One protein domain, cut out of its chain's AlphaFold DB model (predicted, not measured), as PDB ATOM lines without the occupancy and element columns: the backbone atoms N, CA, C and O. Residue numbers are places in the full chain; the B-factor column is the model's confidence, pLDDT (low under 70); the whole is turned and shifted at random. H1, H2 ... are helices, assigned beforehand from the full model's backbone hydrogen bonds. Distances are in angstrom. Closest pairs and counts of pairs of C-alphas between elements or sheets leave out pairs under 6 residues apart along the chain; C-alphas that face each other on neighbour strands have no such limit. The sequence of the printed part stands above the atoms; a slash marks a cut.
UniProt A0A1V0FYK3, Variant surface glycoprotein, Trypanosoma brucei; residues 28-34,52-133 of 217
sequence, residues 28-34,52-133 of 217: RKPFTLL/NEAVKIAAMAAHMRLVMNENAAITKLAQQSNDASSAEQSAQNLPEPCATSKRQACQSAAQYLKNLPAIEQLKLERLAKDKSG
ATOM      1  N   ARG A  28     155.118 133.217 136.058       46.19
ATOM      2  CA  ARG A  28     154.257 134.312 136.558       46.19
ATOM      3  C   ARG A  28     153.280 134.807 135.491       46.19
ATOM      4  O   ARG A  28     152.149 135.175 135.788       46.19
ATOM      5  N   LYS A  29     153.733 134.836 134.241       48.97
ATOM      6  CA  LYS A  29     153.008 135.388 133.093       48.97
ATOM      7  C   LYS A  29     151.886 134.470 132.587       48.97
ATOM      8  O   LYS A  29     150.752 134.944 132.583       48.97
ATOM      9  N   PRO A  30     152.143 133.199 132.213       49.62
ATOM     10  CA  PRO A  30     151.068 132.265 131.869       49.62
ATOM     11  C   PRO A  30     150.109 132.049 133.047       49.62
ATOM     12  O   PRO A  30     148.902 132.011 132.839       49.62
ATOM     13  N   PHE A  31     150.620 132.032 134.283       52.22
ATOM     14  CA  PHE A  31     149.797 131.972 135.491       52.22
ATOM     15  C   PHE A  31     148.831 133.163 135.597       52.22
ATOM     16  O   PHE A  31     147.642 132.961 135.792       52.22
ATOM     17  N   THR A  32     149.303 134.401 135.390       46.59
ATOM     18  CA  THR A  32     148.446 135.605 135.464       46.59
ATOM     19  C   THR A  32     147.305 135.558 134.447       46.59
ATOM     20  O   THR A  32     146.173 135.890 134.782       46.59
ATOM     21  N   LEU A  33     147.590 135.125 133.219       50.62
ATOM     22  CA  LEU A  33     146.593 135.077 132.153       50.62
ATOM     23  C   LEU A  33     145.550 133.974 132.382       50.62
ATOM     24  O   LEU A  33     144.356 134.187 132.184       50.62
ATOM     25  N   LEU A  34     145.987 132.808 132.858       57.50
ATOM     26  CA  LEU A  34     145.073 131.735 133.236       57.50
ATOM     27  C   LEU A  34     144.240 132.127 134.465       57.50
ATOM     28  O   LEU A  34     143.042 131.867 134.491       57.50
ATOM     29  N   ASN A  52     127.617 137.650 128.710       51.88
ATOM     30  CA  ASN A  52     128.390 138.238 127.610       51.88
ATOM     31  C   ASN A  52     129.911 138.067 127.823       51.88
ATOM     32  O   ASN A  52     130.680 138.026 126.870       51.88
ATOM     33  N   GLU A  53     130.336 137.900 129.074       50.81
ATOM     34  CA  GLU A  53     131.692 137.569 129.481       50.81
ATOM     35  C   GLU A  53     132.181 136.183 129.034       50.81
ATOM     36  O   GLU A  53     133.302 136.077 128.551       50.81
ATOM     37  N   ALA A  54     131.366 135.127 129.104       51.09
ATOM     38  CA  ALA A  54     131.740 133.795 128.617       51.09
ATOM     39  C   ALA A  54     132.005 133.786 127.100       51.09
ATOM     40  O   ALA A  54     132.992 133.209 126.637       51.09
ATOM     41  N   VAL A  55     131.166 134.490 126.333       54.72
ATOM     42  CA  VAL A  55     131.338 134.663 124.882       54.72
ATOM     43  C   VAL A  55     132.598 135.480 124.577       54.72
ATOM     44  O   VAL A  55     133.376 135.112 123.694       54.72
ATOM     45  N   LYS A  56     132.865 136.543 125.346       57.56
ATOM     46  CA  LYS A  56     134.113 137.315 125.226       57.56
ATOM     47  C   LYS A  56     135.345 136.474 125.547       57.56
ATOM     48  O   LYS A  56     136.319 136.547 124.808       57.56
ATOM     49  N   ILE A  57     135.313 135.652 126.598       56.31
ATOM     50  CA  ILE A  57     136.433 134.775 126.975       56.31
ATOM     51  C   ILE A  57     136.737 133.778 125.851       56.31
ATOM     52  O   ILE A  57     137.903 133.566 125.517       56.31
ATOM     53  N   ALA A  58     135.704 133.206 125.229       63.03
ATOM     54  CA  ALA A  58     135.864 132.327 124.074       63.03
ATOM     55  C   ALA A  58     136.508 133.049 122.879       63.03
ATOM     56  O   ALA A  58     137.453 132.533 122.279       63.03
ATOM     57  N   ALA A  59     136.048 134.266 122.573       66.44
ATOM     58  CA  ALA A  59     136.625 135.092 121.515       66.44
ATOM     59  C   ALA A  59     138.093 135.457 121.812       66.44
ATOM     60  O   ALA A  59     138.960 135.313 120.950       66.44
ATOM     61  N   MET A  60     138.406 135.840 123.054       69.12
ATOM     62  CA  MET A  60     139.775 136.114 123.500       69.12
ATOM     63  C   MET A  60     140.674 134.882 123.358       69.12
ATOM     64  O   MET A  60     141.791 134.995 122.854       69.12
ATOM     65  N   ALA A  61     140.191 133.697 123.744       69.31
ATOM     66  CA  ALA A  61     140.928 132.445 123.592       69.31
ATOM     67  C   ALA A  61     141.236 132.134 122.116       69.31
ATOM     68  O   ALA A  61     142.370 131.768 121.791       69.31
ATOM     69  N   ALA A  62     140.273 132.359 121.216       78.94
ATOM     70  CA  ALA A  62     140.472 132.200 119.776       78.94
ATOM     71  C   ALA A  62     141.526 133.182 119.225       78.94
ATOM     72  O   ALA A  62     142.429 132.775 118.487       78.94
ATOM     73  N   HIS A  63     141.483 134.457 119.635       81.25
ATOM     74  CA  HIS A  63     142.505 135.441 119.258       81.25
ATOM     75  C   HIS A  63     143.887 135.057 119.783       81.25
ATOM     76  O   HIS A  63     144.862 135.094 119.038       81.25
ATOM     77  N   MET A  64     143.981 134.626 121.041       79.94
ATOM     78  CA  MET A  64     145.234 134.171 121.635       79.94
ATOM     79  C   MET A  64     145.825 132.961 120.911       79.94
ATOM     80  O   MET A  64     147.034 132.924 120.675       79.94
ATOM     81  N   ARG A  65     144.989 131.987 120.529       85.31
ATOM     82  CA  ARG A  65     145.424 130.833 119.734       85.31
ATOM     83  C   ARG A  65     146.016 131.277 118.402       85.31
ATOM     84  O   ARG A  65     147.095 130.816 118.034       85.31
ATOM     85  N   LEU A  66     145.330 132.182 117.707       88.00
ATOM     86  CA  LEU A  66     145.809 132.740 116.449       88.00
ATOM     87  C   LEU A  66     147.128 133.492 116.647       88.00
ATOM     88  O   LEU A  66     148.079 133.193 115.937       88.00
ATOM     89  N   VAL A  67     147.241 134.372 117.649       86.69
ATOM     90  CA  VAL A  67     148.489 135.101 117.958       86.69
ATOM     91  C   VAL A  67     149.650 134.145 118.242       86.69
ATOM     92  O   VAL A  67     150.769 134.414 117.817       86.69
ATOM     93  N   MET A  68     149.413 133.029 118.940       85.44
ATOM     94  CA  MET A  68     150.458 132.045 119.244       85.44
ATOM     95  C   MET A  68     150.901 131.229 118.019       85.44
ATOM     96  O   MET A  68     152.088 130.913 117.904       85.44
ATOM     97  N   ASN A  69     149.979 130.873 117.120       89.00
ATOM     98  CA  ASN A  69     150.287 130.072 115.931       89.00
ATOM     99  C   ASN A  69     150.815 130.920 114.769       89.00
ATOM    100  O   ASN A  69     151.819 130.560 114.166       89.00
ATOM    101  N   GLU A  70     150.200 132.076 114.527       90.62
ATOM    102  CA  GLU A  70     150.426 132.931 113.355       90.62
ATOM    103  C   GLU A  70     151.128 134.247 113.726       90.62
ATOM    104  O   GLU A  70     150.883 135.298 113.131       90.62
ATOM    105  N   ASN A  71     151.990 134.214 114.750       88.44
ATOM    106  CA  ASN A  71     152.554 135.409 115.386       88.44
ATOM    107  C   ASN A  71     153.164 136.407 114.398       88.44
ATOM    108  O   ASN A  71     152.868 137.592 114.478       88.44
ATOM    109  N   ALA A  72     153.973 135.935 113.447       87.38
ATOM    110  CA  ALA A  72     154.619 136.811 112.472       87.38
ATOM    111  C   ALA A  72     153.597 137.572 111.606       87.38
ATOM    112  O   ALA A  72     153.740 138.775 111.394       87.38
ATOM    113  N   ALA A  73     152.545 136.887 111.149       88.88
ATOM    114  CA  ALA A  73     151.480 137.488 110.351       88.88
ATOM    115  C   ALA A  73     150.661 138.491 111.173       88.88
ATOM    116  O   ALA A  73     150.385 139.599 110.716       88.88
ATOM    117  N   ILE A  74     150.302 138.117 112.401       89.38
ATOM    118  CA  ILE A  74     149.427 138.921 113.258       89.38
ATOM    119  C   ILE A  74     150.151 140.141 113.827       89.38
ATOM    120  O   ILE A  74     149.563 141.216 113.853       89.38
ATOM    121  N   THR A  75     151.423 140.025 114.219       87.50
ATOM    122  CA  THR A  75     152.226 141.185 114.636       87.50
ATOM    123  C   THR A  75     152.376 142.177 113.480       87.50
ATOM    124  O   THR A  75     152.186 143.374 113.685       87.50
ATOM    125  N   LYS A  76     152.620 141.695 112.249       86.31
ATOM    126  CA  LYS A  76     152.678 142.552 111.053       86.31
ATOM    127  C   LYS A  76     151.351 143.281 110.813       86.31
ATOM    128  O   LYS A  76     151.365 144.481 110.569       86.31
ATOM    129  N   LEU A  77     150.221 142.579 110.935       86.25
ATOM    130  CA  LEU A  77     148.883 143.172 110.845       86.25
ATOM    131  C   LEU A  77     148.605 144.187 111.971       86.25
ATOM    132  O   LEU A  77     148.010 145.229 111.726       86.25
ATOM    133  N   ALA A  78     149.042 143.917 113.203       85.50
ATOM    134  CA  ALA A  78     148.781 144.781 114.358       85.50
ATOM    135  C   ALA A  78     149.561 146.106 114.296       85.50
ATOM    136  O   ALA A  78     149.105 147.125 114.815       85.50
ATOM    137  N   GLN A  79     150.727 146.090 113.648       82.50
ATOM    138  CA  GLN A  79     151.597 147.253 113.466       82.50
ATOM    139  C   GLN A  79     151.162 148.169 112.313       82.50
ATOM    140  O   GLN A  79     151.703 149.263 112.174       82.50
ATOM    141  N   GLN A  80     150.188 147.761 111.496       77.06
ATOM    142  CA  GLN A  80     149.701 148.580 110.386       77.06
ATOM    143  C   GLN A  80     148.881 149.779 110.883       77.06
ATOM    144  O   GLN A  80     148.107 149.696 111.851       77.06
ATOM    145  N   SER A  81     149.068 150.920 110.210       57.03
ATOM    146  CA  SER A  81     148.187 152.078 110.346       57.03
ATOM    147  C   SER A  81     146.826 151.764 109.716       57.03
ATOM    148  O   SER A  81     146.714 150.904 108.845       57.03
ATOM    149  N   ASN A  82     145.772 152.449 110.166       58.72
ATOM    150  CA  ASN A  82     144.407 152.250 109.658       58.72
ATOM    151  C   ASN A  82     144.200 152.850 108.246       58.72
ATOM    152  O   ASN A  82     143.062 153.055 107.830       58.72
ATOM    153  N   ASP A  83     145.276 153.165 107.522       53.75
ATOM    154  CA  ASP A  83     145.200 153.799 106.211       53.75
ATOM    155  C   ASP A  83     144.806 152.759 105.156       53.75
ATOM    156  O   ASP A  83     145.451 151.716 105.016       53.75
ATOM    157  N   ALA A  84     143.746 153.050 104.399       52.84
ATOM    158  CA  ALA A  84     143.143 152.125 103.435       52.84
ATOM    159  C   ALA A  84     144.145 151.585 102.392       52.84
ATOM    160  O   ALA A  84     144.072 150.420 102.010       52.84
ATOM    161  N   SER A  85     145.136 152.392 102.004       52.81
ATOM    162  CA  SER A  85     146.212 152.022 101.076       52.81
ATOM    163  C   SER A  85     147.225 151.026 101.661       52.81
ATOM    164  O   SER A  85     147.770 150.199 100.930       52.81
ATOM    165  N   SER A  86     147.442 151.045 102.980       53.28
ATOM    166  CA  SER A  86     148.340 150.110 103.669       53.28
ATOM    167  C   SER A  86     147.688 148.742 103.893       53.28
ATOM    168  O   SER A  86     148.393 147.735 103.958       53.28
ATOM    169  N   ALA A  87     146.355 148.669 103.974       53.00
ATOM    170  CA  ALA A  87     145.623 147.426 104.229       53.00
ATOM    171  C   ALA A  87     145.650 146.444 103.037       53.00
ATOM    172  O   ALA A  87     145.802 145.236 103.238       53.00
ATOM    173  N   GLU A  88     145.564 146.945 101.798       51.09
ATOM    174  CA  GLU A  88     145.577 146.116 100.577       51.09
ATOM    175  C   GLU A  88     146.974 145.564 100.245       51.09
ATOM    176  O   GLU A  88     147.121 144.368  99.984       51.09
ATOM    177  N   GLN A  89     148.021 146.387 100.355       51.69
ATOM    178  CA  GLN A  89     149.418 145.970 100.121       51.69
ATOM    179  C   GLN A  89     149.920 144.974 101.175       51.69
ATOM    180  O   GLN A  89     150.761 144.105 100.924       51.69
ATOM    181  N   SER A  90     149.365 145.068 102.379       54.00
ATOM    182  CA  SER A  90     149.676 144.178 103.489       54.00
ATOM    183  C   SER A  90     149.060 142.794 103.343       54.00
ATOM    184  O   SER A  90     149.648 141.815 103.801       54.00
ATOM    185  N   ALA A  91     147.906 142.698 102.681       55.22
ATOM    186  CA  ALA A  91     147.196 141.447 102.456       55.22
ATOM    187  C   ALA A  91     147.913 140.516 101.462       55.22
ATOM    188  O   ALA A  91     147.672 139.309 101.508       55.22
ATOM    189  N   GLN A  92     148.781 141.061 100.603       58.62
ATOM    190  CA  GLN A  92     149.482 140.341  99.531       58.62
ATOM    191  C   GLN A  92     150.763 139.625  99.998       58.62
ATOM    192  O   GLN A  92     151.268 138.764  99.291       58.62
ATOM    193  N   ASN A  93     151.267 139.930 101.203       69.00
ATOM    194  CA  ASN A  93     152.540 139.409 101.731       69.00
ATOM    195  C   ASN A  93     152.406 138.801 103.138       69.00
ATOM    196  O   ASN A  93     153.303 138.957 103.979       69.00
ATOM    197  N   LEU A  94     151.263 138.188 103.442       79.88
ATOM    198  CA  LEU A  94     151.082 137.413 104.669       79.88
ATOM    199  C   LEU A  94     151.302 135.930 104.366       79.88
ATOM    200  O   LEU A  94     150.969 135.479 103.274       79.88
ATOM    201  N   PRO A  95     151.852 135.154 105.307       81.94
ATOM    202  CA  PRO A  95     151.826 133.710 105.182       81.94
ATOM    203  C   PRO A  95     150.388 133.188 105.343       81.94
ATOM    204  O   PRO A  95     149.548 133.780 106.035       81.94
ATOM    205  N   GLU A  96     150.108 132.052 104.709       82.06
ATOM    206  CA  GLU A  96     148.940 131.232 105.033       82.06
ATOM    207  C   GLU A  96     148.954 130.847 106.524       82.06
ATOM    208  O   GLU A  96     150.035 130.618 107.067       82.06
ATOM    209  N   PRO A  97     147.791 130.768 107.203       84.00
ATOM    210  CA  PRO A  97     146.425 130.908 106.688       84.00
ATOM    211  C   PRO A  97     145.883 132.351 106.648       84.00
ATOM    212  O   PRO A  97     144.751 132.586 106.213       84.00
ATOM    213  N   CYS A  98     146.650 133.336 107.124       86.56
ATOM    214  CA  CYS A  98     146.191 134.726 107.228       86.56
ATOM    215  C   CYS A  98     146.077 135.443 105.871       86.56
ATOM    216  O   CYS A  98     145.422 136.483 105.786       86.56
ATOM    217  N   ALA A  99     146.675 134.886 104.816       82.06
ATOM    218  CA  ALA A  99     146.551 135.382 103.447       82.06
ATOM    219  C   ALA A  99     145.291 134.919 102.704       82.06
ATOM    220  O   ALA A  99     144.952 135.518 101.683       82.06
ATOM    221  N   THR A 100     144.558 133.916 103.188       79.94
ATOM    222  CA  THR A 100     143.310 133.481 102.539       79.94
ATOM    223  C   THR A 100     142.241 133.110 103.565       79.94
ATOM    224  O   THR A 100     141.525 133.986 104.055       79.94
ATOM    225  N   SER A 101     142.146 131.826 103.911       78.94
ATOM    226  CA  SER A 101     141.030 131.184 104.609       78.94
ATOM    227  C   SER A 101     140.762 131.734 106.008       78.94
ATOM    228  O   SER A 101     139.640 131.634 106.498       78.94
ATOM    229  N   LYS A 102     141.765 132.346 106.653       84.25
ATOM    230  CA  LYS A 102     141.628 132.951 107.987       84.25
ATOM    231  C   LYS A 102     141.869 134.457 108.008       84.25
ATOM    232  O   LYS A 102     142.045 135.004 109.095       84.25
ATOM    233  N   ARG A 103     141.848 135.151 106.861       84.88
ATOM    234  CA  ARG A 103     142.166 136.594 106.780       84.88
ATOM    235  C   ARG A 103     141.410 137.429 107.819       84.88
ATOM    236  O   ARG A 103     142.044 138.113 108.617       84.88
ATOM    237  N   GLN A 104     140.082 137.328 107.862       83.00
ATOM    238  CA  GLN A 104     139.260 138.116 108.790       83.00
ATOM    239  C   GLN A 104     139.543 137.772 110.261       83.00
ATOM    240  O   GLN A 104     139.647 138.658 111.109       83.00
ATOM    241  N   ALA A 105     139.737 136.488 110.569       83.25
ATOM    242  CA  ALA A 105     140.077 136.047 111.919       83.25
ATOM    243  C   ALA A 105     141.462 136.562 112.355       83.25
ATOM    244  O   ALA A 105     141.626 137.002 113.492       83.25
ATOM    245  N   CYS A 106     142.444 136.571 111.446       88.81
ATOM    246  CA  CYS A 106     143.766 137.141 111.697       88.81
ATOM    247  C   CYS A 106     143.722 138.666 111.863       88.81
ATOM    248  O   CYS A 106     144.403 139.188 112.739       88.81
ATOM    249  N   GLN A 107     142.900 139.379 111.084       87.31
ATOM    250  CA  GLN A 107     142.687 140.824 111.252       87.31
ATOM    251  C   GLN A 107     142.088 141.146 112.624       87.31
ATOM    252  O   GLN A 107     142.582 142.023 113.330       87.31
ATOM    253  N   SER A 108     141.073 140.392 113.048       81.69
ATOM    254  CA  SER A 108     140.466 140.573 114.367       81.69
ATOM    255  C   SER A 108     141.447 140.238 115.502       81.69
ATOM    256  O   SER A 108     141.566 141.001 116.460       81.69
ATOM    257  N   ALA A 109     142.241 139.170 115.363       83.62
ATOM    258  CA  ALA A 109     143.303 138.842 116.317       83.62
ATOM    259  C   ALA A 109     144.416 139.908 116.365       83.62
ATOM    260  O   ALA A 109     144.969 140.173 117.431       83.62
ATOM    261  N   ALA A 110     144.723 140.546 115.234       88.19
ATOM    262  CA  ALA A 110     145.675 141.650 115.162       88.19
ATOM    263  C   ALA A 110     145.151 142.909 115.855       88.19
ATOM    264  O   ALA A 110     145.888 143.545 116.605       88.19
ATOM    265  N   GLN A 111     143.871 143.235 115.672       83.94
ATOM    266  CA  GLN A 111     143.229 144.334 116.387       83.94
ATOM    267  C   GLN A 111     143.182 144.068 117.897       83.94
ATOM    268  O   GLN A 111     143.499 144.956 118.686       83.94
ATOM    269  N   TYR A 112     142.860 142.834 118.297       81.06
ATOM    270  CA  TYR A 112     142.955 142.401 119.688       81.06
ATOM    271  C   TYR A 112     144.369 142.626 120.238       81.06
ATOM    272  O   TYR A 112     144.519 143.305 121.248       81.06
ATOM    273  N   LEU A 113     145.405 142.134 119.544       82.06
ATOM    274  CA  LEU A 113     146.801 142.309 119.951       82.06
ATOM    275  C   LEU A 113     147.174 143.794 120.083       82.06
ATOM    276  O   LEU A 113     147.740 144.181 121.100       82.06
ATOM    277  N   LYS A 114     146.811 144.630 119.102       84.38
ATOM    278  CA  LYS A 114     147.073 146.080 119.097       84.38
ATOM    279  C   LYS A 114     146.456 146.796 120.302       84.38
ATOM    280  O   LYS A 114     147.062 147.724 120.832       84.38
ATOM    281  N   ASN A 115     145.279 146.351 120.742       79.56
ATOM    282  CA  ASN A 115     144.538 146.946 121.856       79.56
ATOM    283  C   ASN A 115     145.017 146.478 123.240       79.56
ATOM    284  O   ASN A 115     144.597 147.041 124.250       79.56
ATOM    285  N   LEU A 116     145.881 145.461 123.316       70.56
ATOM    286  CA  LEU A 116     146.467 145.040 124.587       70.56
ATOM    287  C   LEU A 116     147.502 146.060 125.085       70.56
ATOM    288  O   LEU A 116     148.196 146.684 124.280       70.56
ATOM    289  N   PRO A 117     147.716 146.172 126.407       71.69
ATOM    290  CA  PRO A 117     148.869 146.877 126.953       71.69
ATOM    291  C   PRO A 117     150.183 146.356 126.351       71.69
ATOM    292  O   PRO A 117     150.362 145.149 126.189       71.69
ATOM    293  N   ALA A 118     151.157 147.235 126.092       71.31
ATOM    294  CA  ALA A 118     152.423 146.872 125.434       71.31
ATOM    295  C   ALA A 118     153.166 145.703 126.118       71.31
ATOM    296  O   ALA A 118     153.752 144.833 125.472       71.31
ATOM    297  N   ILE A 119     153.095 145.637 127.452       57.97
ATOM    298  CA  ILE A 119     153.668 144.534 128.231       57.97
ATOM    299  C   ILE A 119     152.973 143.197 127.939       57.97
ATOM    300  O   ILE A 119     153.621 142.156 127.998       57.97
ATOM    301  N   GLU A 120     151.678 143.192 127.641       60.03
ATOM    302  CA  GLU A 120     150.920 141.989 127.289       60.03
ATOM    303  C   GLU A 120     151.167 141.552 125.845       60.03
ATOM    304  O   GLU A 120     151.350 140.357 125.608       60.03
ATOM    305  N   GLN A 121     151.327 142.500 124.920       69.81
ATOM    306  CA  GLN A 121     151.775 142.220 123.550       69.81
ATOM    307  C   GLN A 121     153.124 141.485 123.552       69.81
ATOM    308  O   GLN A 121     153.233 140.362 123.057       69.81
ATOM    309  N   LEU A 122     154.122 142.045 124.248       71.38
ATOM    310  CA  LEU A 122     155.452 141.439 124.394       71.38
ATOM    311  C   LEU A 122     155.412 140.047 125.042       71.38
ATOM    312  O   LEU A 122     156.280 139.210 124.780       71.38
ATOM    313  N   LYS A 123     154.444 139.780 125.929       67.25
ATOM    314  CA  LYS A 123     154.276 138.451 126.537       67.25
ATOM    315  C   LYS A 123     153.782 137.438 125.510       67.25
ATOM    316  O   LYS A 123     154.352 136.351 125.449       67.25
ATOM    317  N   LEU A 124     152.761 137.786 124.726       70.00
ATOM    318  CA  LEU A 124     152.219 136.904 123.693       70.00
ATOM    319  C   LEU A 124     153.247 136.628 122.592       70.00
ATOM    320  O   LEU A 124     153.399 135.482 122.180       70.00
ATOM    321  N   GLU A 125     154.028 137.632 122.196       75.12
ATOM    322  CA  GLU A 125     155.110 137.459 121.221       75.12
ATOM    323  C   GLU A 125     156.222 136.532 121.722       75.12
ATOM    324  O   GLU A 125     156.701 135.669 120.984       75.12
ATOM    325  N   ARG A 126     156.637 136.674 122.989       74.75
ATOM    326  CA  ARG A 126     157.623 135.757 123.585       74.75
ATOM    327  C   ARG A 126     157.078 134.343 123.690       74.75
ATOM    328  O   ARG A 126     157.803 133.404 123.392       74.75
ATOM    329  N   LEU A 127     155.819 134.199 124.099       71.38
ATOM    330  CA  LEU A 127     155.180 132.897 124.205       71.38
ATOM    331  C   LEU A 127     155.048 132.217 122.838       71.38
ATOM    332  O   LEU A 127     155.279 131.020 122.728       71.38
ATOM    333  N   ALA A 128     154.735 132.963 121.779       79.81
ATOM    334  CA  ALA A 128     154.655 132.403 120.435       79.81
ATOM    335  C   ALA A 128     155.996 131.836 119.928       79.81
ATOM    336  O   ALA A 128     155.999 130.936 119.082       79.81
ATOM    337  N   LYS A 129     157.112 132.350 120.459       79.31
ATOM    338  CA  LYS A 129     158.492 131.927 120.173       79.31
ATOM    339  C   LYS A 129     159.045 130.935 121.203       79.31
ATOM    340  O   LYS A 129     160.207 130.544 121.093       79.31
ATOM    341  N   ASP A 130     158.253 130.567 122.210       75.88
ATOM    342  CA  ASP A 130     158.671 129.632 123.246       75.88
ATOM    343  C   ASP A 130     158.993 128.254 122.650       75.88
ATOM    344  O   ASP A 130     158.306 127.772 121.752       75.88
ATOM    345  N   LYS A 131     160.053 127.634 123.175       72.81
ATOM    346  CA  LYS A 131     160.498 126.275 122.823       72.81
ATOM    347  C   LYS A 131     160.491 125.332 124.030       72.81
ATOM    348  O   LYS A 131     160.937 124.194 123.923       72.81
ATOM    349  N   SER A 132     160.037 125.805 125.193       66.50
ATOM    350  CA  SER A 132     160.064 125.050 126.450       66.50
ATOM    351  C   SER A 132     158.877 124.094 126.621       66.50
ATOM    352  O   SER A 132     158.786 123.412 127.641       66.50
ATOM    353  N   GLY A 133     157.967 124.025 125.643       61.50
ATOM    354  CA  GLY A 133     156.733 123.243 125.729       61.50
ATOM    355  C   GLY A 133     155.555 124.020 126.331       61.50
ATOM    356  O   GLY A 133     154.450 123.481 126.459       61.50
TER     357      GLY A 133
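This is residues 28 to 34 and 52 to 133 of the 217 residues of the protein "Variant surface glycoprotein" of Trypanosoma brucei (UniProt A0A1V0FYK3). Four helices make a small, crossed cluster: H5 lies in the middle, H3 and the last part of H2 cross it, and H6 packs with its last residues on the same part of H2. The first part of H2, residues 52 to 58, sticks out free as an arm, while H1 and H4 sit at opposite ends of the longest axis and touch no helix. The printed part has 89 residues, with six named helices in the order H1, H2, H3, H4, H5, H6 and no named strand, and its class is all helix. The whole is compact, with a radius of gyration of the C-alphas of 13.3 A, and spans 40 by 34 by 24 A.

H2, residues 52 to 69, is the longest helix. With residues 63 to 67 alone it touches H5, residues 103 to 115, about perpendicular at 77 degrees; the closest C-alphas, of His 63 and Ala 109, are 4.6 A apart. With residues 64 to 69 alone it touches H6, residues 118 to 128, at a steep tilt of 57 degrees, the same way; the closest C-alphas, of Met 68 and Ala 128, are 4.4 A apart. H2 and H3, residues 71 to 78, only just touch, with 3 pairs of C-alphas within 8 A, and only at the corner by their link; the closest are those of Val 67 and Ile 74, 6.1 A apart. H3 touches H5, only just about perpendicular at 72 degrees, and the closest C-alphas, of Ala 78 and Ala 110, are 4.5 A apart. The helix packing is mostly crossed: of the 3 pairs of helices that touch other than only at the corner or only at their ends, 0 are at a shallow tilt. H4, residues 84 to 91, is close to H3 but not clearly touching, at a shallow tilt of 9 degrees, opposite ways; the closest C-alphas, of Leu 77 and Ser 90, are 7.5 A apart. H1, residues 28 to 34, is close to H6 but not clearly touching, with the C-alphas of Lys 29 and Lys 123 closest at 7.3 A. Every O i to N i+4 pair is within hydrogen-bond range in H1, H2, H3, H5 and H6, against 2 of 4 in H4.

H1 begins at C-alpha 28 (154.257, 134.312, 136.558). H2 measures 26.1 A from C-alpha 52 (128.390, 138.238, 127.610) to C-alpha 69, H5 18.4 A and H6 15.5 A. H6 ends at C-alpha 128 (154.655, 132.403, 120.435).

The two C-alphas farthest apart, of Arg 28 and Ser 85, are 40.5 A apart. Residues 35 to 51 are not printed, and C-alphas 34 and 52 are 18.8 A apart across the cut. The link from H4 to H5 is long, with 11 residues. Mean pLDDT of the printed part is 71.8; residues under 70 include 28 to 34, 52 to 61 and 81 to 93.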